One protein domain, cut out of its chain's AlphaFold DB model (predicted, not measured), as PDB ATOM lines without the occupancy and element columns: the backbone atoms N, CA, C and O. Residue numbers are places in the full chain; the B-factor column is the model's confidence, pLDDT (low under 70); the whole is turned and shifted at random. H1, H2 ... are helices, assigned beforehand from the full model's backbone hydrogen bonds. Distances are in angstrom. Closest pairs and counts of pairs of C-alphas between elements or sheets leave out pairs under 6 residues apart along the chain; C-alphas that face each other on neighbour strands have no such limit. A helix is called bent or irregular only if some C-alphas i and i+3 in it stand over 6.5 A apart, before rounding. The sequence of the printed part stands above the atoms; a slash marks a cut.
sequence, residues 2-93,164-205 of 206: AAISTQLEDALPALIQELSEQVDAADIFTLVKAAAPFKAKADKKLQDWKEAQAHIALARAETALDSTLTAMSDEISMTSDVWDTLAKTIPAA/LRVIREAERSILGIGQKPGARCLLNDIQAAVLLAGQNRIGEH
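Overview. This is residues 2 to 93 and 164 to 205 of the 206 residues of an uncharacterized protein of Rhodobacteraceae bacterium (UniProt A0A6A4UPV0). The domain is a long, loose rod of helices in which the long H3 runs along most of the length, with the bent H1 running back beside the first part of H3, and H5 and H6, one after the other, beside H3 as well. The short H2 makes the turn from H1 to H3 at one end; at the other end residues 66 to 82 stick out, of which 66 to 75 belong to H3 and 80 to 82 to H4, and H4 folds back toward the end of H6. The printed part has 134 residues with six named helices, H1 to H6 in order, and no named strand; the class is all helix. The radius of gyration of the C-alphas is 20.5 A, and the spans are 71 by 28 by 22 A.

Along the chain. H1, residues 2 to 25, begins with C-alpha 2 at (-15.977, -28.420, 24.351). By its hydrogen bonds it was assigned as one helix, but it is bent: C-alphas 10 and 13 are 6.8 A apart. Its arms are H1a, residues 2 to 10, and H1b, residues 13 to 25, 18.2 A long, with a shallow tilt of 26 degrees between them. H2 is residues 28 to 33. H3, residues 35 to 75, is 59.1 A long and ends with C-alpha 75 at (-41.063, -27.143, 31.530). H4, residues 80 to 93, is 20.6 A long; it is neither bent nor irregular, but only just: C-alphas 88 and 91 are 6.4 A apart. H5 is residues 164 to 174, 15.3 A long. H6, residues 186 to 204, is 27.1 A long and ends with C-alpha 204 at (-38.784, -35.759, 11.486).

Arrangement. H1, taken whole, and H6 are the hubs, touching three helices each. H1a touches residues 187 to 191 of H6, closest at the C-alphas of Ser 5 and Leu 187, 6.9 A apart. H1b only just touches H3, with 3 pairs of C-alphas within 8 A, closest at Leu 19 and Ala 42, 6.9 A; they run opposite ways at a shallow tilt of 13 degrees. H1b also only just touches H5, with 3 such pairs, closest at the C-alphas of Ile 16 and Ile 167, 6.1 A. H6 touches residues 50 to 65 of H3, closest at the C-alphas of Ala 54 and Ile 190, 5.9 A, the same way at a steep tilt of 38 degrees, only just beyond shallow. H5 and H6 only just touch, with 3 pairs, closest at the C-alphas of Ile 174 and Leu 186, 4.8 A. H2 is close to H3 but not clearly touching, with the C-alphas of Leu 31 and Phe 38 7.3 A apart, and so is H4 to H6, with those of Ala 87 and Ile 202 7.4 A apart. Every O i to N i+4 pair is within hydrogen-bond range in H1a, H1b, H2, H3, H5 and H6; in H4 8 of 10 are.

Size, cuts and confidence. The C-alphas farthest apart, those of Phe 29 and Thr 79, are 70.8 A apart. Residues 94 to 163 are cut out, and C-alphas 93 and 164 are 42.0 A apart across the cut. Of the links printed whole, H5 to H6 is long and the others are tight. The mean pLDDT of the printed part is 75.6; 35 residues are under 70, among them residues 28 to 36 and 73 to 93.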
ATOM      1  N   ALA A   2     -17.064 -28.107  23.407       76.56
ATOM      2  CA  ALA A   2     -15.977 -28.420  24.351       76.56
ATOM      3  C   ALA A   2     -15.915 -29.910  24.747       76.56
ATOM      4  O   ALA A   2     -14.849 -30.505  24.686       76.56
ATOM      5  N   ALA A   3     -17.065 -30.543  25.007       78.38
ATOM      6  CA  ALA A   3     -17.137 -31.961  25.372       78.38
ATOM      7  C   ALA A   3     -16.545 -32.926  24.322       78.38
ATOM      8  O   ALA A   3     -15.972 -33.947  24.692       78.38
ATOM      9  N   ILE A   4     -16.656 -32.608  23.023       79.69
ATOM     10  CA  ILE A   4     -16.080 -33.436  21.948       79.69
ATOM     11  C   ILE A   4     -14.561 -33.240  21.899       79.69
ATOM     12  O   ILE A   4     -13.833 -34.218  21.766       79.69
ATOM     13  N   SER A   5     -14.076 -31.999  22.059       82.56
ATOM     14  CA  SER A   5     -12.633 -31.716  22.139       82.56
ATOM     15  C   SER A   5     -12.000 -32.456  23.313       82.56
ATOM     16  O   SER A   5     -11.066 -33.222  23.109       82.56
ATOM     17  N   THR A   6     -12.580 -32.325  24.511       84.81
ATOM     18  CA  THR A   6     -12.102 -33.000  25.724       84.81
ATOM     19  C   THR A   6     -12.103 -34.517  25.563       84.81
ATOM     20  O   THR A   6     -11.115 -35.161  25.884       84.81
ATOM     21  N   GLN A   7     -13.153 -35.104  24.977       85.31
ATOM     22  CA  GLN A   7     -13.181 -36.544  24.700       85.31
ATOM     23  C   GLN A   7     -12.015 -36.988  23.804       85.31
ATOM     24  O   GLN A   7     -11.395 -38.017  24.071       85.31
ATOM     25  N   LEU A   8     -11.741 -36.250  22.724       84.81
ATOM     26  CA  LEU A   8     -10.636 -36.582  21.826       84.81
ATOM     27  C   LEU A   8      -9.286 -36.395  22.523       84.81
ATOM     28  O   LEU A   8      -8.421 -37.249  22.372       84.81
ATOM     29  N   GLU A   9      -9.120 -35.323  23.296       86.94
ATOM     30  CA  GLU A   9      -7.913 -35.041  24.082       86.94
ATOM     31  C   GLU A   9      -7.645 -36.119  25.143       86.94
ATOM     32  O   GLU A   9      -6.502 -36.544  25.284       86.94
ATOM     33  N   ASP A  10      -8.681 -36.633  25.810       90.38
ATOM     34  CA  ASP A  10      -8.564 -37.697  26.816       90.38
ATOM     35  C   ASP A  10      -8.238 -39.063  26.190       90.38
ATOM     36  O   ASP A  10      -7.499 -39.868  26.762       90.38
ATOM     37  N   ALA A  11      -8.782 -39.350  25.002       89.69
ATOM     38  CA  ALA A  11      -8.597 -40.631  24.318       89.69
ATOM     39  C   ALA A  11      -7.318 -40.698  23.462       89.69
ATOM     40  O   ALA A  11      -6.847 -41.790  23.124       89.69
ATOM     41  N   LEU A  12      -6.754 -39.548  23.086       89.12
ATOM     42  CA  LEU A  12      -5.587 -39.441  22.212       89.12
ATOM     43  C   LEU A  12      -4.297 -40.044  22.812       89.12
ATOM     44  O   LEU A  12      -3.595 -40.740  22.071       89.12
ATOM     45  N   PRO A  13      -3.967 -39.868  24.109       91.44
ATOM     46  CA  PRO A  13      -2.772 -40.457  24.712       91.44
ATOM     47  C   PRO A  13      -2.694 -41.978  24.553       91.44
ATOM     48  O   PRO A  13      -1.626 -42.502  24.245       91.44
ATOM     49  N   ALA A  14      -3.823 -42.683  24.683       90.88
ATOM     50  CA  ALA A  14      -3.872 -44.136  24.511       90.88
ATOM     51  C   ALA A  14      -3.553 -44.556  23.064       90.88
ATOM     52  O   ALA A  14      -2.781 -45.488  22.841       90.88
ATOM     53  N   LEU A  15      -4.081 -43.828  22.072       89.31
ATOM     54  CA  LEU A  15      -3.757 -44.056  20.660       89.31
ATOM     55  C   LEU A  15      -2.269 -43.787  20.379       89.31
ATOM     56  O   LEU A  15      -1.615 -44.571  19.691       89.31
ATOM     57  N   ILE A  16      -1.730 -42.688  20.914       88.88
ATOM     58  CA  ILE A  16      -0.313 -42.325  20.779       88.88
ATOM     59  C   ILE A  16       0.586 -43.410  21.371       88.88
ATOM     60  O   ILE A  16       1.591 -43.778  20.752       88.88
ATOM     61  N   GLN A  17       0.236 -43.916  22.553       89.62
ATOM     62  CA  GLN A  17       0.977 -44.981  23.209       89.62
ATOM     63  C   GLN A  17       0.996 -46.238  22.337       89.62
ATOM     64  O   GLN A  17       2.071 -46.749  22.037       89.62
ATOM     65  N   GLU A  18      -0.160 -46.679  21.843       87.75
ATOM     66  CA  GLU A  18      -0.242 -47.890  21.025       87.75
ATOM     67  C   GLU A  18       0.527 -47.752  19.698       87.75
ATOM     68  O   GLU A  18       1.242 -48.667  19.280       87.75
ATOM     69  N   LEU A  19       0.445 -46.592  19.036       84.38
ATOM     70  CA  LEU A  19       1.243 -46.314  17.838       84.38
ATOM     71  C   LEU A  19       2.748 -46.305  18.148       84.38
ATOM     72  O   LEU A  19       3.546 -46.798  17.349       84.38
ATOM     73  N   SER A  20       3.143 -45.782  19.310       85.62
ATOM     74  CA  SER A  20       4.541 -45.752  19.752       85.62
ATOM     75  C   SER A  20       5.076 -47.149  20.062       85.62
ATOM     76  O   SER A  20       6.186 -47.472  19.643       85.62
ATOM     77  N   GLU A  21       4.279 -47.995  20.715       86.81
ATOM     78  CA  GLU A  21       4.603 -49.400  20.986       86.81
ATOM     79  C   GLU A  21       4.775 -50.194  19.684       86.81
ATOM     80  O   GLU A  21       5.700 -50.997  19.557       86.81
ATOM     81  N   GLN A  22       3.956 -49.921  18.662       82.81
ATOM     82  CA  GLN A  22       4.126 -50.536  17.341       82.81
ATOM     83  C   GLN A  22       5.425 -50.099  16.647       82.81
ATOM     84  O   GLN A  22       6.065 -50.920  15.990       82.81
ATOM     85  N   VAL A  23       5.833 -48.833  16.795       82.12
ATOM     86  CA  VAL A  23       7.143 -48.356  16.314       82.12
ATOM     87  C   VAL A  23       8.284 -49.024  17.088       82.12
ATOM     88  O   VAL A  23       9.321 -49.339  16.500       82.12
ATOM     89  N   ASP A  24       8.104 -49.269  18.389       82.06
ATOM     90  CA  ASP A  24       9.118 -49.910  19.225       82.06
ATOM     91  C   ASP A  24       9.309 -51.395  18.923       82.06
ATOM     92  O   ASP A  24      10.445 -51.883  18.887       82.06
ATOM     93  N   ALA A  25       8.210 -52.097  18.664       80.06
ATOM     94  CA  ALA A  25       8.214 -53.510  18.318       80.06
ATOM     95  C   ALA A  25       8.769 -53.778  16.906       80.06
ATOM     96  O   ALA A  25       9.177 -54.899  16.605       80.06
ATOM     97  N   ALA A  26       8.792 -52.771  16.030       74.62
ATOM     98  CA  ALA A  26       9.267 -52.928  14.664       74.62
ATOM     99  C   ALA A  26      10.803 -52.867  14.582       74.62
ATOM    100  O   ALA A  26      11.440 -51.867  14.937       74.62
ATOM    101  N   ASP A  27      11.410 -53.937  14.070       71.75
ATOM    102  CA  ASP A  27      12.834 -53.965  13.723       71.75
ATOM    103  C   ASP A  27      13.141 -52.957  12.597       71.75
ATOM    104  O   ASP A  27      12.309 -52.731  11.726       71.75
ATOM    105  N   ILE A  28      14.326 -52.338  12.574       66.12
ATOM    106  CA  ILE A  28      14.654 -51.257  11.624       66.12
ATOM    107  C   ILE A  28      14.720 -51.732  10.180       66.12
ATOM    108  O   ILE A  28      14.236 -51.033   9.285       66.12
ATOM    109  N   PHE A  29      15.271 -52.921   9.934       59.94
ATOM    110  CA  PHE A  29      15.248 -53.498   8.592       59.94
ATOM    111  C   PHE A  29      13.808 -53.756   8.147       59.94
ATOM    112  O   PHE A  29      13.463 -53.547   6.983       59.94
ATOM    113  N   THR A  30      12.947 -54.095   9.105       60.31
ATOM    114  CA  THR A  30      11.504 -54.201   8.905       60.31
ATOM    115  C   THR A  30      10.844 -52.823   8.767       60.31
ATOM    116  O   THR A  30       9.974 -52.678   7.938       60.31
ATOM    117  N   LEU A  31      11.270 -51.757   9.440       62.03
ATOM    118  CA  LEU A  31      10.701 -50.411   9.262       62.03
ATOM    119  C   LEU A  31      11.025 -49.818   7.888       62.03
ATOM    120  O   LEU A  31      10.187 -49.143   7.300       62.03
ATOM    121  N   VAL A  32      12.222 -50.083   7.357       62.66
ATOM    122  CA  VAL A  32      12.618 -49.621   6.018       62.66
ATOM    123  C   VAL A  32      11.940 -50.460   4.935       62.66
ATOM    124  O   VAL A  32      11.343 -49.907   4.015       62.66
ATOM    125  N   LYS A  33      11.986 -51.794   5.044       61.16
ATOM    126  CA  LYS A  33      11.393 -52.704   4.049       61.16
ATOM    127  C   LYS A  33       9.865 -52.778   4.146       61.16
ATOM    128  O   LYS A  33       9.186 -52.969   3.143       61.16
ATOM    129  N   ALA A  34       9.329 -52.613   5.348       58.28
ATOM    130  CA  ALA A  34       7.914 -52.703   5.698       58.28
ATOM    131  C   ALA A  34       7.324 -51.322   6.057       58.28
ATOM    132  O   ALA A  34       6.279 -51.225   6.694       58.28
ATOM    133  N   ALA A  35       7.945 -50.248   5.568       65.75
ATOM    134  CA  ALA A  35       7.427 -48.885   5.600       65.75
ATOM    135  C   ALA A  35       5.959 -48.796   5.137       65.75
ATOM    136  O   ALA A  35       5.101 -48.242   5.823       65.75
ATOM    137  N   ALA A  36       5.654 -49.401   3.986       66.12
ATOM    138  CA  ALA A  36       4.308 -49.431   3.420       66.12
ATOM    139  C   ALA A  36       3.291 -50.242   4.258       66.12
ATOM    140  O   ALA A  36       2.227 -49.706   4.560       66.12
ATOM    141  N   PRO A  37       3.560 -51.494   4.681       72.00
ATOM    142  CA  PRO A  37       2.621 -52.236   5.526       72.00
ATOM    143  C   PRO A  37       2.499 -51.669   6.949       72.00
ATOM    144  O   PRO A  37       1.405 -51.706   7.506       72.00
ATOM    145  N   PHE A  38       3.560 -51.091   7.526       72.19
ATOM    146  CA  PHE A  38       3.453 -50.354   8.788       72.19
ATOM    147  C   PHE A  38       2.520 -49.153   8.628       72.19
ATOM    148  O   PHE A  38       1.623 -48.969   9.448       72.19
ATOM    149  N   LYS A  39       2.675 -48.383   7.538       73.25
ATOM    150  CA  LYS A  39       1.756 -47.293   7.200       73.25
ATOM    151  C   LYS A  39       0.316 -47.793   7.139       73.25
ATOM    152  O   LYS A  39      -0.531 -47.257   7.835       73.25
ATOM    153  N   ALA A  40       0.051 -48.840   6.362       75.38
ATOM    154  CA  ALA A  40      -1.297 -49.382   6.216       75.38
ATOM    155  C   ALA A  40      -1.895 -49.832   7.562       75.38
ATOM    156  O   ALA A  40      -3.076 -49.614   7.816       75.38
ATOM    157  N   LYS A  41      -1.080 -50.424   8.448       81.31
ATOM    158  CA  LYS A  41      -1.509 -50.824   9.794       81.31
ATOM    159  C   LYS A  41      -1.823 -49.618  10.681       81.31
ATOM    160  O   LYS A  41      -2.845 -49.627  11.363       81.31
ATOM    161  N   ALA A  42      -0.971 -48.597  10.662       79.00
ATOM    162  CA  ALA A  42      -1.168 -47.376  11.433       79.00
ATOM    163  C   ALA A  42      -2.376 -46.569  10.922       79.00
ATOM    164  O   ALA A  42      -3.190 -46.128  11.728       79.00
ATOM    165  N   ASP A  43      -2.542 -46.460   9.601       79.25
ATOM    166  CA  ASP A  43      -3.697 -45.830   8.952       79.25
ATOM    167  C   ASP A  43      -4.991 -46.557   9.321       79.25
ATOM    168  O   ASP A  43      -5.957 -45.920   9.735       79.25
ATOM    169  N   LYS A  44      -4.998 -47.895   9.244       84.69
ATOM    170  CA  LYS A  44      -6.149 -48.700   9.663       84.69
ATOM    171  C   LYS A  44      -6.478 -48.477  11.136       84.69
ATOM    172  O   LYS A  44      -7.623 -48.211  11.466       84.69
ATOM    173  N   LYS A  45      -5.479 -48.526  12.019       85.50
ATOM    174  CA  LYS A  45      -5.690 -48.321  13.458       85.50
ATOM    175  C   LYS A  45      -6.250 -46.930  13.762       85.50
ATOM    176  O   LYS A  45      -7.142 -46.794  14.594       85.50
ATOM    177  N   LEU A  46      -5.731 -45.907  13.084       82.19
ATOM    178  CA  LEU A  46      -6.231 -44.542  13.187       82.19
ATOM    179  C   LEU A  46      -7.679 -44.449  12.692       82.19
ATOM    180  O   LEU A  46      -8.484 -43.779  13.329       82.19
ATOM    181  N   GLN A  47      -8.012 -45.114  11.587       83.06
ATOM    182  CA  GLN A  47      -9.369 -45.155  11.047       83.06
ATOM    183  C   GLN A  47     -10.344 -45.846  12.012       83.06
ATOM    184  O   GLN A  47     -11.357 -45.247  12.365       83.06
ATOM    185  N   ASP A  48      -9.996 -47.030  12.518       85.25
ATOM    186  CA  ASP A  48     -10.803 -47.773  13.495       85.25
ATOM    187  C   ASP A  48     -11.054 -46.923  14.759       85.25
ATOM    188  O   ASP A  48     -12.166 -46.855  15.285       85.25
ATOM    189  N   TRP A  49     -10.023 -46.214  15.238       89.88
ATOM    190  CA  TRP A  49     -10.149 -45.305  16.379       89.88
ATOM    191  C   TRP A  49     -11.063 -44.113  16.073       89.88
ATOM    192  O   TRP A  49     -11.902 -43.758  16.901       89.88
ATOM    193  N   LYS A  50     -10.936 -43.503  14.888       85.56
ATOM    194  CA  LYS A  50     -11.779 -42.376  14.454       85.56
ATOM    195  C   LYS A  50     -13.251 -42.760  14.414       85.56
ATOM    196  O   LYS A  50     -14.084 -42.009  14.916       85.56
ATOM    197  N   GLU A  51     -13.559 -43.921  13.848       85.12
ATOM    198  CA  GLU A  51     -14.922 -44.450  13.774       85.12
ATOM    199  C   GLU A  51     -15.496 -44.698  15.173       85.12
ATOM    200  O   GLU A  51     -16.607 -44.255  15.469       85.12
ATOM    201  N   ALA A  52     -14.710 -45.299  16.072       86.44
ATOM    202  CA  ALA A  52     -15.117 -45.506  17.459       86.44
ATOM    203  C   ALA A  52     -15.410 -44.180  18.187       86.44
ATOM    204  O   ALA A  52     -16.440 -44.050  18.853       86.44
ATOM    205  N   GLN A  53     -14.546 -43.170  18.040       87.38
ATOM    206  CA  GLN A  53     -14.758 -41.863  18.673       87.38
ATOM    207  C   GLN A  53     -15.963 -41.119  18.095       87.38
ATOM    208  O   GLN A  53     -16.725 -40.520  18.857       87.38
ATOM    209  N   ALA A  54     -16.164 -41.183  16.777       81.25
ATOM    210  CA  ALA A  54     -17.325 -40.595  16.118       81.25
ATOM    211  C   ALA A  54     -18.631 -41.229  16.618       81.25
ATOM    212  O   ALA A  54     -19.564 -40.504  16.958       81.25
ATOM    213  N   HIS A  55     -18.673 -42.558  16.750       83.12
ATOM    214  CA  HIS A  55     -19.833 -43.269  17.288       83.12
ATOM    215  C   HIS A  55     -20.142 -42.858  18.736       83.12
ATOM    216  O   HIS A  55     -21.291 -42.577  19.073       83.12
ATOM    217  N   ILE A  56     -19.123 -42.772  19.601       85.00
ATOM    218  CA  ILE A  56     -19.299 -42.329  20.996       85.00
ATOM    219  C   ILE A  56     -19.810 -40.883  21.050       85.00
ATOM    220  O   ILE A  56     -20.715 -40.577  21.826       85.00
ATOM    221  N   ALA A  57     -19.234 -39.992  20.241       82.38
ATOM    222  CA  ALA A  57     -19.623 -38.587  20.218       82.38
ATOM    223  C   ALA A  57     -21.065 -38.399  19.722       82.38
ATOM    224  O   ALA A  57     -21.807 -37.610  20.305       82.38
ATOM    225  N   LEU A  58     -21.470 -39.153  18.695       81.25
ATOM    226  CA  LEU A  58     -22.827 -39.126  18.156       81.25
ATOM    227  C   LEU A  58     -23.842 -39.651  19.179       81.25
ATOM    228  O   LEU A  58     -24.789 -38.939  19.492       81.25
ATOM    229  N   ALA A  59     -23.587 -40.805  19.802       81.06
ATOM    230  CA  ALA A  59     -24.468 -41.356  20.837       81.06
ATOM    231  C   ALA A  59     -24.635 -40.405  22.041       81.06
ATOM    232  O   ALA A  59     -25.729 -40.244  22.587       81.06
ATOM    233  N   ARG A  60     -23.554 -39.722  22.452       81.88
ATOM    234  CA  ARG A  60     -23.618 -38.687  23.499       81.88
ATOM    235  C   ARG A  60     -24.440 -37.480  23.065       81.88
ATOM    236  O   ARG A  60     -25.188 -36.946  23.877       81.88
ATOM    237  N   ALA A  61     -24.285 -37.039  21.820       78.62
ATOM    238  CA  ALA A  61     -25.049 -35.920  21.290       78.62
ATOM    239  C   ALA A  61     -26.546 -36.243  21.207       78.62
ATOM    240  O   ALA A  61     -27.354 -35.410  21.604       78.62
ATOM    241  N   GLU A  62     -26.907 -37.451  20.775       79.69
ATOM    242  CA  GLU A  62     -28.293 -37.933  20.770       79.69
ATOM    243  C   GLU A  62     -28.875 -37.980  22.185       79.69
ATOM    244  O   GLU A  62     -29.944 -37.433  22.427       79.69
ATOM    245  N   THR A  63     -28.129 -38.533  23.146       83.06
ATOM    246  CA  THR A  63     -28.558 -38.578  24.555       83.06
ATOM    247  C   THR A  63     -28.767 -37.172  25.128       83.06
ATOM    248  O   THR A  63     -29.733 -36.922  25.849       83.06
ATOM    249  N   ALA A  64     -27.867 -36.235  24.811       79.31
ATOM    250  CA  ALA A  64     -27.996 -34.845  25.235       79.31
ATOM    251  C   ALA A  64     -29.213 -34.170  24.587       79.31
ATOM    252  O   ALA A  64     -29.946 -33.463  25.276       79.31
ATOM    253  N   LEU A  65     -29.456 -34.419  23.295       79.06
ATOM    254  CA  LEU A  65     -30.623 -33.908  22.581       79.06
ATOM    255  C   LEU A  65     -31.919 -34.429  23.215       79.06
ATOM    256  O   LEU A  65     -32.776 -33.625  23.575       79.06
ATOM    257  N   ASP A  66     -32.031 -35.737  23.439       78.88
ATOM    258  CA  ASP A  66     -33.211 -36.358  24.050       78.88
ATOM    259  C   ASP A  66     -33.471 -35.820  25.462       78.88
ATOM    260  O   ASP A  66     -34.607 -35.488  25.810       78.88
ATOM    261  N   SER A  67     -32.413 -35.636  26.258       81.12
ATOM    262  CA  SER A  67     -32.520 -34.999  27.572       81.12
ATOM    263  C   SER A  67     -33.031 -33.561  27.474       81.12
ATOM    264  O   SER A  67     -33.868 -33.170  28.286       81.12
ATOM    265  N   THR A  68     -32.553 -32.770  26.508       79.12
ATOM    266  CA  THR A  68     -33.016 -31.383  26.337       79.12
ATOM    267  C   THR A  68     -34.450 -31.301  25.828       79.12
ATOM    268  O   THR A  68     -35.208 -30.466  26.312       79.12
ATOM    269  N   LEU A  69     -34.850 -32.180  24.905       75.75
ATOM    270  CA  LEU A  69     -36.224 -32.263  24.409       75.75
ATOM    271  C   LEU A  69     -37.196 -32.638  25.529       75.75
ATOM    272  O   LEU A  69     -38.246 -32.015  25.663       75.75
ATOM    273  N   THR A  70     -36.814 -33.601  26.370       78.31
ATOM    274  CA  THR A  70     -37.620 -34.017  27.525       78.31
ATOM    275  C   THR A  70     -37.757 -32.880  28.537       78.31
ATOM    276  O   THR A  70     -38.868 -32.561  28.945       78.31
ATOM    277  N   ALA A  71     -36.651 -32.210  28.882       76.38
ATOM    278  CA  ALA A  71     -36.673 -31.080  29.809       76.38
ATOM    279  C   ALA A  71     -37.550 -29.924  29.294       76.38
ATOM    280  O   ALA A  71     -38.352 -29.382  30.047       76.38
ATOM    281  N   MET A  72     -37.456 -29.586  28.002       70.56
ATOM    282  CA  MET A  72     -38.304 -28.553  27.395       70.56
ATOM    283  C   MET A  72     -39.787 -28.946  27.368       70.56
ATOM    284  O   MET A  72     -40.639 -28.085  27.570       70.56
ATOM    285  N   SER A  73     -40.096 -30.226  27.135       67.56
ATOM    286  CA  SER A  73     -41.475 -30.734  27.143       67.56
ATOM    287  C   SER A  73     -42.110 -30.722  28.536       67.56
ATOM    288  O   SER A  73     -43.321 -30.546  28.636       67.56
ATOM    289  N   ASP A  74     -41.322 -30.929  29.593       67.31
ATOM    290  CA  ASP A  74     -41.806 -30.879  30.979       67.31
ATOM    291  C   ASP A  74     -41.975 -29.435  31.477       67.31
ATOM    292  O   ASP A  74     -42.879 -29.142  32.260       67.31
ATOM    293  N   GLU A  75     -41.111 -28.521  31.028       62.03
ATOM    294  CA  GLU A  75     -41.063 -27.143  31.530       62.03
ATOM    295  C   GLU A  75     -42.006 -26.193  30.774       62.03
ATOM    296  O   GLU A  75     -42.422 -25.159  31.302       62.03
ATOM    297  N   ILE A  76     -42.388 -26.539  29.543       50.19
ATOM    298  CA  ILE A  76     -43.241 -25.708  28.700       50.19
ATOM    299  C   ILE A  76     -44.318 -26.601  28.088       50.19
ATOM    300  O   ILE A  76     -44.025 -27.496  27.300       50.19
ATOM    301  N   SER A  77     -45.590 -26.293  28.358       52.88
ATOM    302  CA  SER A  77     -46.695 -26.681  27.477       52.88
ATOM    303  C   SER A  77     -46.495 -25.971  26.132       52.88
ATOM    304  O   SER A  77     -47.105 -24.932  25.869       52.88
ATOM    305  N   MET A  78     -45.537 -26.446  25.333       53.41
ATOM    306  CA  MET A  78     -45.158 -25.846  24.063       53.41
ATOM    307  C   MET A  78     -46.347 -25.993  23.126       53.41
ATOM    308  O   MET A  78     -46.662 -27.081  22.647       53.41
ATOM    309  N   THR A  79     -47.039 -24.882  22.897       59.22
ATOM    310  CA  THR A  79     -48.045 -24.785  21.850       59.22
ATOM    311  C   THR A  79     -47.377 -25.054  20.500       59.22
ATOM    312  O   THR A  79     -46.203 -24.728  20.298       59.22
ATOM    313  N   SER A  80     -48.119 -25.653  19.567       61.19
ATOM    314  CA  SER A  80     -47.649 -26.005  18.215       61.19
ATOM    315  C   SER A  80     -46.925 -24.859  17.497       61.19
ATOM    316  O   SER A  80     -46.005 -25.100  16.723       61.19
ATOM    317  N   ASP A  81     -47.283 -23.612  17.807       63.75
ATOM    318  CA  ASP A  81     -46.717 -22.400  17.208       63.75
ATOM    319  C   ASP A  81     -45.225 -22.187  17.517       63.75
ATOM    320  O   ASP A  81     -44.498 -21.618  16.697       63.75
ATOM    321  N   VAL A  82     -44.736 -22.649  18.675       65.62
ATOM    322  CA  VAL A  82     -43.312 -22.511  19.038       65.62
ATOM    323  C   VAL A  82     -42.463 -23.489  18.231       65.62
ATOM    324  O   VAL A  82     -41.434 -23.093  17.680       65.62
ATOM    325  N   TRP A  83     -42.933 -24.732  18.087       67.38
ATOM    326  CA  TRP A  83     -42.312 -25.728  17.215       67.38
ATOM    327  C   TRP A  83     -42.289 -25.264  15.762       67.38
ATOM    328  O   TRP A  83     -41.243 -25.331  15.123       67.38
ATOM    329  N   ASP A  84     -43.393 -24.698  15.280       63.16
ATOM    330  CA  ASP A  84     -43.523 -24.213  13.908       63.16
ATOM    331  C   ASP A  84     -42.618 -22.985  13.634       63.16
ATOM    332  O   ASP A  84     -42.062 -22.817  12.547       63.16
ATOM    333  N   THR A  85     -42.371 -22.143  14.645       63.16
ATOM    334  CA  THR A  85     -41.433 -21.007  14.548       63.16
ATOM    335  C   THR A  85     -39.970 -21.463  14.567       63.16
ATOM    336  O   THR A  85     -39.148 -20.962  13.792       63.16
ATOM    337  N   LEU A  86     -39.627 -22.440  15.412       61.03
ATOM    338  CA  LEU A  86     -38.282 -23.023  15.474       61.03
ATOM    339  C   LEU A  86     -37.952 -23.766  14.164       61.03
ATOM    340  O   LEU A  86     -36.906 -23.545  13.553       61.03
ATOM    341  N   ALA A  87     -38.907 -24.564  13.683       60.78
ATOM    342  CA  ALA A  87     -38.893 -25.274  12.409       60.78
ATOM    343  C   ALA A  87     -38.651 -24.361  11.202       60.78
ATOM    344  O   ALA A  87     -37.902 -24.721  10.297       60.78
ATOM    345  N   LYS A  88     -39.258 -23.168  11.184       61.06
ATOM    346  CA  LYS A  88     -39.129 -22.204  10.076       61.06
ATOM    347  C   LYS A  88     -37.844 -21.379  10.131       61.06
ATOM    348  O   LYS A  88     -37.379 -20.908   9.095       61.06
ATOM    349  N   THR A  89     -37.255 -21.195  11.311       52.53
ATOM    350  CA  THR A  89     -36.075 -20.328  11.495       52.53
ATOM    351  C   THR A  89     -34.748 -21.083  11.411       52.53
ATOM    352  O   THR A  89     -33.772 -20.534  10.895       52.53
ATOM    353  N   ILE A  90     -34.700 -22.357  11.816       52.19
ATOM    354  CA  ILE A  90     -33.484 -23.187  11.752       52.19
ATOM    355  C   ILE A  90     -32.970 -23.394  10.309       52.19
ATOM    356  O   ILE A  90     -31.772 -23.198  10.083       52.19
ATOM    357  N   PRO A  91     -33.808 -23.713   9.300       46.84
ATOM    358  CA  PRO A  91     -33.343 -23.899   7.923       46.84
ATOM    359  C   PRO A  91     -32.796 -22.607   7.303       46.84
ATOM    360  O   PRO A  91     -31.837 -22.643   6.532       46.84
ATOM    361  N   ALA A  92     -33.353 -21.451   7.684       46.78
ATOM    362  CA  ALA A  92     -32.880 -20.145   7.229       46.78
ATOM    363  C   ALA A  92     -31.505 -19.782   7.828       46.78
ATOM    364  O   ALA A  92     -30.682 -19.172   7.147       46.78
ATOM    365  N   ALA A  93     -31.216 -20.220   9.059       41.19
ATOM    366  CA  ALA A  93     -29.898 -20.087   9.685       41.19
ATOM    367  C   ALA A  93     -28.873 -21.115   9.158       41.19
ATOM    368  O   ALA A  93     -27.670 -20.843   9.127       41.19
ATOM    369  N   LEU A 164       7.897 -39.066  17.096       83.12
ATOM    370  CA  LEU A 164       7.499 -37.654  17.139       83.12
ATOM    371  C   LEU A 164       6.711 -37.222  15.895       83.12
ATOM    372  O   LEU A 164       5.794 -36.412  15.997       83.12
ATOM    373  N   ARG A 165       7.052 -37.747  14.712       79.44
ATOM    374  CA  ARG A 165       6.300 -37.462  13.481       79.44
ATOM    375  C   ARG A 165       4.931 -38.129  13.473       79.44
ATOM    376  O   ARG A 165       3.974 -37.468  13.094       79.44
ATOM    377  N   VAL A 166       4.841 -39.394  13.889       79.31
ATOM    378  CA  VAL A 166       3.564 -40.119  14.002       79.31
ATOM    379  C   VAL A 166       2.627 -39.394  14.970       79.31
ATOM    380  O   VAL A 166       1.476 -39.155  14.625       79.31
ATOM    381  N   ILE A 167       3.139 -38.966  16.128       82.75
ATOM    382  CA  ILE A 167       2.389 -38.204  17.136       82.75
ATOM    383  C   ILE A 167       1.852 -36.898  16.551       82.75
ATOM    384  O   ILE A 167       0.647 -36.663  16.580       82.75
ATOM    385  N   ARG A 168       2.727 -36.082  15.951       82.75
ATOM    386  CA  ARG A 168       2.317 -34.802  15.354       82.75
ATOM    387  C   ARG A 168       1.294 -34.980  14.243       82.75
ATOM    388  O   ARG A 168       0.407 -34.149  14.103       82.75
ATOM    389  N   GLU A 169       1.415 -36.029  13.436       81.50
ATOM    390  CA  GLU A 169       0.456 -36.296  12.364       81.50
ATOM    391  C   GLU A 169      -0.894 -36.769  12.922       81.50
ATOM    392  O   GLU A 169      -1.945 -36.335  12.446       81.50
ATOM    393  N   ALA A 170      -0.886 -37.595  13.973       80.94
ATOM    394  CA  ALA A 170      -2.099 -37.986  14.684       80.94
ATOM    395  C   ALA A 170      -2.809 -36.749  15.260       80.94
ATOM    396  O   ALA A 170      -3.961 -36.501  14.907       80.94
ATOM    397  N   GLU A 171      -2.102 -35.913  16.026       83.50
ATOM    398  CA  GLU A 171      -2.600 -34.637  16.565       83.50
ATOM    399  C   GLU A 171      -3.138 -33.717  15.464       83.50
ATOM    400  O   GLU A 171      -4.249 -33.189  15.555       83.50
ATOM    401  N   ARG A 172      -2.385 -33.564  14.374       83.00
ATOM    402  CA  ARG A 172      -2.770 -32.740  13.229       83.00
ATOM    403  C   ARG A 172      -4.031 -33.258  12.540       83.00
ATOM    404  O   ARG A 172      -4.842 -32.455  12.085       83.00
ATOM    405  N   SER A 173      -4.201 -34.572  12.419       80.25
ATOM    406  CA  SER A 173      -5.355 -35.166  11.732       80.25
ATOM    407  C   SER A 173      -6.608 -35.218  12.614       80.25
ATOM    408  O   SER A 173      -7.725 -35.105  12.105       80.25
ATOM    409  N   ILE A 174      -6.427 -35.372  13.928       83.00
ATOM    410  CA  ILE A 174      -7.514 -35.518  14.900       83.00
ATOM    411  C   ILE A 174      -7.984 -34.143  15.374       83.00
ATOM    412  O   ILE A 174      -9.158 -33.810  15.225       83.00
ATOM    413  N   LEU A 175      -7.058 -33.329  15.884       84.00
ATOM    414  CA  LEU A 175      -7.340 -32.034  16.508       84.00
ATOM    415  C   LEU A 175      -7.150 -30.854  15.545       84.00
ATOM    416  O   LEU A 175      -7.574 -29.742  15.835       84.00
ATOM    417  N   GLY A 176      -6.510 -31.062  14.390       83.31
ATOM    418  CA  GLY A 176      -6.218 -29.975  13.450       83.31
ATOM    419  C   GLY A 176      -5.028 -29.097  13.858       83.31
ATOM    420  O   GLY A 176      -4.783 -28.070  13.223       83.31
ATOM    421  N   ILE A 177      -4.264 -29.486  14.886       81.75
ATOM    422  CA  ILE A 177      -3.122 -28.708  15.392       81.75
ATOM    423  C   ILE A 177      -2.082 -28.513  14.280       81.75
ATOM    424  O   ILE A 177      -1.613 -29.465  13.658       81.75
ATOM    425  N   GLY A 178      -1.722 -27.253  14.013       77.44
ATOM    426  CA  GLY A 178      -0.735 -26.892  12.991       77.44
ATOM    427  C   GLY A 178      -1.234 -26.980  11.541       77.44
ATOM    428  O   GLY A 178      -0.434 -26.813  10.617       77.44
ATOM    429  N   GLN A 179      -2.529 -27.227  11.309       74.69
ATOM    430  CA  GLN A 179      -3.129 -27.074   9.981       74.69
ATOM    431  C   GLN A 179      -3.496 -25.615   9.681       74.69
ATOM    432  O   GLN A 179      -3.622 -24.782  10.576       74.69
ATOM    433  N   LYS A 180      -3.675 -25.299   8.391       76.88
ATOM    434  CA  LYS A 180      -4.231 -24.003   7.981       76.88
ATOM    435  C   LYS A 180      -5.676 -23.879   8.494       76.88
ATOM    436  O   LYS A 180      -6.383 -24.891   8.499       76.88
ATOM    437  N   PRO A 181      -6.142 -22.669   8.855       68.19
ATOM    438  CA  PRO A 181      -7.548 -22.442   9.173       68.19
ATOM    439  C   PRO A 181      -8.457 -22.973   8.055       68.19
ATOM    440  O   PRO A 181      -8.201 -22.716   6.880       68.19
ATOM    441  N   GLY A 182      -9.488 -23.741   8.420       63.84
ATOM    442  CA  GLY A 182     -10.437 -24.347   7.476       63.84
ATOM    443  C   GLY A 182     -10.014 -25.696   6.881       63.84
ATOM    444  O   GLY A 182     -10.761 -26.272   6.094       63.84
ATOM    445  N   ALA A 183      -8.846 -26.232   7.239       73.44
ATOM    446  CA  ALA A 183      -8.486 -27.584   6.835       73.44
ATOM    447  C   ALA A 183      -9.280 -28.639   7.628       73.44
ATOM    448  O   ALA A 183      -9.628 -28.440   8.795       73.44
ATOM    449  N   ARG A 184      -9.589 -29.765   6.977       75.25
ATOM    450  CA  ARG A 184     -10.392 -30.840   7.571       75.25
ATOM    451  C   ARG A 184      -9.616 -31.570   8.667       75.25
ATOM    452  O   ARG A 184      -8.468 -31.970   8.466       75.25
ATOM    453  N   CYS A 185     -10.271 -31.772   9.802       81.81
ATOM    454  CA  CYS A 185      -9.811 -32.614  10.899       81.81
ATOM    455  C   CYS A 185     -11.001 -33.380  11.480       81.81
ATOM    456  O   CYS A 185     -12.149 -32.958  11.321       81.81
ATOM    457  N   LEU A 186     -10.717 -34.481  12.178       82.12
ATOM    458  CA  LEU A 186     -11.758 -35.326  12.765       82.12
ATOM    459  C   LEU A 186     -12.694 -34.535  13.683       82.12
ATOM    460  O   LEU A 186     -13.899 -34.752  13.649       82.12
ATOM    461  N   LEU A 187     -12.151 -33.620  14.493       82.06
ATOM    462  CA  LEU A 187     -12.959 -32.774  15.366       82.06
ATOM    463  C   LEU A 187     -14.027 -32.010  14.571       82.06
ATOM    464  O   LEU A 187     -15.199 -32.056  14.937       82.06
ATOM    465  N   ASN A 188     -13.645 -31.373  13.463       80.88
ATOM    466  CA  ASN A 188     -14.579 -30.647  12.602       80.88
ATOM    467  C   ASN A 188     -15.595 -31.596  11.949       80.88
ATOM    468  O   ASN A 188     -16.773 -31.259  11.863       80.88
ATOM    469  N   ASP A 189     -15.158 -32.786  11.530       81.94
ATOM    470  CA  ASP A 189     -16.027 -33.784  10.900       81.94
ATOM    471  C   ASP A 189     -17.081 -34.322  11.886       81.94
ATOM    472  O   ASP A 189     -18.262 -34.401  11.547       81.94
ATOM    473  N   ILE A 190     -16.693 -34.625  13.132       77.56
ATOM    474  CA  ILE A 190     -17.621 -35.060  14.188       77.56
ATOM    475  C   ILE A 190     -18.585 -33.927  14.547       77.56
ATOM    476  O   ILE A 190     -19.786 -34.157  14.676       77.56
ATOM    477  N   GLN A 191     -18.087 -32.697  14.692       82.94
ATOM    478  CA  GLN A 191     -18.933 -31.540  14.980       82.94
ATOM    479  C   GLN A 191     -19.979 -31.313  13.881       82.94
ATOM    480  O   GLN A 191     -21.150 -31.097  14.188       82.94
ATOM    481  N   ALA A 192     -19.580 -31.419  12.611       80.56
ATOM    482  CA  ALA A 192     -20.496 -31.321  11.481       80.56
ATOM    483  C   ALA A 192     -21.527 -32.463  11.472       80.56
ATOM    484  O   ALA A 192     -22.713 -32.209  11.267       80.56
ATOM    485  N   ALA A 193     -21.101 -33.700  11.743       73.25
ATOM    486  CA  ALA A 193     -21.992 -34.859  11.803       73.25
ATOM    487  C   ALA A 193     -23.049 -34.723  12.910       73.25
ATOM    488  O   ALA A 193     -24.224 -34.989  12.672       73.25
ATOM    489  N   VAL A 194     -22.653 -34.250  14.094       77.00
ATOM    490  CA  VAL A 194     -23.573 -33.997  15.214       77.00
ATOM    491  C   VAL A 194     -24.600 -32.918  14.863       77.00
ATOM    492  O   VAL A 194     -25.786 -33.092  15.139       77.00
ATOM    493  N   LEU A 195     -24.175 -31.822  14.224       80.00
ATOM    494  CA  LEU A 195     -25.093 -30.765  13.784       80.00
ATOM    495  C   LEU A 195     -26.108 -31.284  12.757       80.00
ATOM    496  O   LEU A 195     -27.292 -30.970  12.854       80.00
ATOM    497  N   LEU A 196     -25.655 -32.104  11.807       74.69
ATOM    498  CA  LEU A 196     -26.512 -32.693  10.779       74.69
ATOM    499  C   LEU A 196     -27.508 -33.704  11.371       74.69
ATOM    500  O   LEU A 196     -28.682 -33.687  11.010       74.69
ATOM    501  N   ALA A 197     -27.074 -34.537  12.321       73.50
ATOM    502  CA  ALA A 197     -27.955 -35.462  13.035       73.50
ATOM    503  C   ALA A 197     -29.054 -34.716  13.816       73.50
ATOM    504  O   ALA A 197     -30.224 -35.089  13.745       73.50
ATOM    505  N   GLY A 198     -28.695 -33.617  14.489       74.69
ATOM    506  CA  GLY A 198     -29.663 -32.759  15.175       74.69
ATOM    507  C   GLY A 198     -30.688 -32.132  14.224       74.69
ATOM    508  O   GLY A 198     -31.880 -32.133  14.524       74.69
ATOM    509  N   GLN A 199     -30.252 -31.647  13.056       74.75
ATOM    510  CA  GLN A 199     -31.154 -31.084  12.041       74.75
ATOM    511  C   GLN A 199     -32.156 -32.115  11.511       74.75
ATOM    512  O   GLN A 199     -33.345 -31.814  11.433       74.75
ATOM    513  N   ASN A 200     -31.693 -33.325  11.186       71.88
ATOM    514  CA  ASN A 200     -32.563 -34.388  10.679       71.88
ATOM    515  C   ASN A 200     -33.642 -34.766  11.698       71.88
ATOM    516  O   ASN A 200     -34.811 -34.862  11.340       71.88
ATOM    517  N   ARG A 201     -33.269 -34.900  12.975       71.62
ATOM    518  CA  ARG A 201     -34.208 -35.267  14.042       71.62
ATOM    519  C   ARG A 201     -35.295 -34.213  14.258       71.62
ATOM    520  O   ARG A 201     -36.450 -34.561  14.451       71.62
ATOM    521  N   ILE A 202     -34.952 -32.926  14.181       70.12
ATOM    522  CA  ILE A 202     -35.944 -31.838  14.266       70.12
ATOM    523  C   ILE A 202     -36.878 -31.847  13.045       70.12
ATOM    524  O   ILE A 202     -38.058 -31.531  13.175       70.12
ATOM    525  N   GLY A 203     -36.367 -32.215  11.866       69.81
ATOM    526  CA  GLY A 203     -37.167 -32.337  10.647       69.81
ATOM    527  C   GLY A 203     -38.173 -33.494  10.664       69.81
ATOM    528  O   GLY A 203     -39.224 -33.368  10.053       69.81
ATOM    529  N   GLU A 204     -37.885 -34.592  11.371       65.06
ATOM    530  CA  GLU A 204     -38.784 -35.759  11.486       65.06
ATOM    531  C   GLU A 204     -39.996 -35.531  12.409       65.06
ATOM    532  O   GLU A 204     -40.957 -36.295  12.357       65.06
ATOM    533  N   HIS A 205     -39.964 -34.495  13.253       58.09
ATOM    534  CA  HIS A 205     -41.045 -34.154  14.186       58.09
ATOM    535  C   HIS A 205     -42.011 -33.065  13.663       58.09
ATOM    536  O   HIS A 205     -42.847 -32.589  14.433       58.09
TER     537      HIS A 205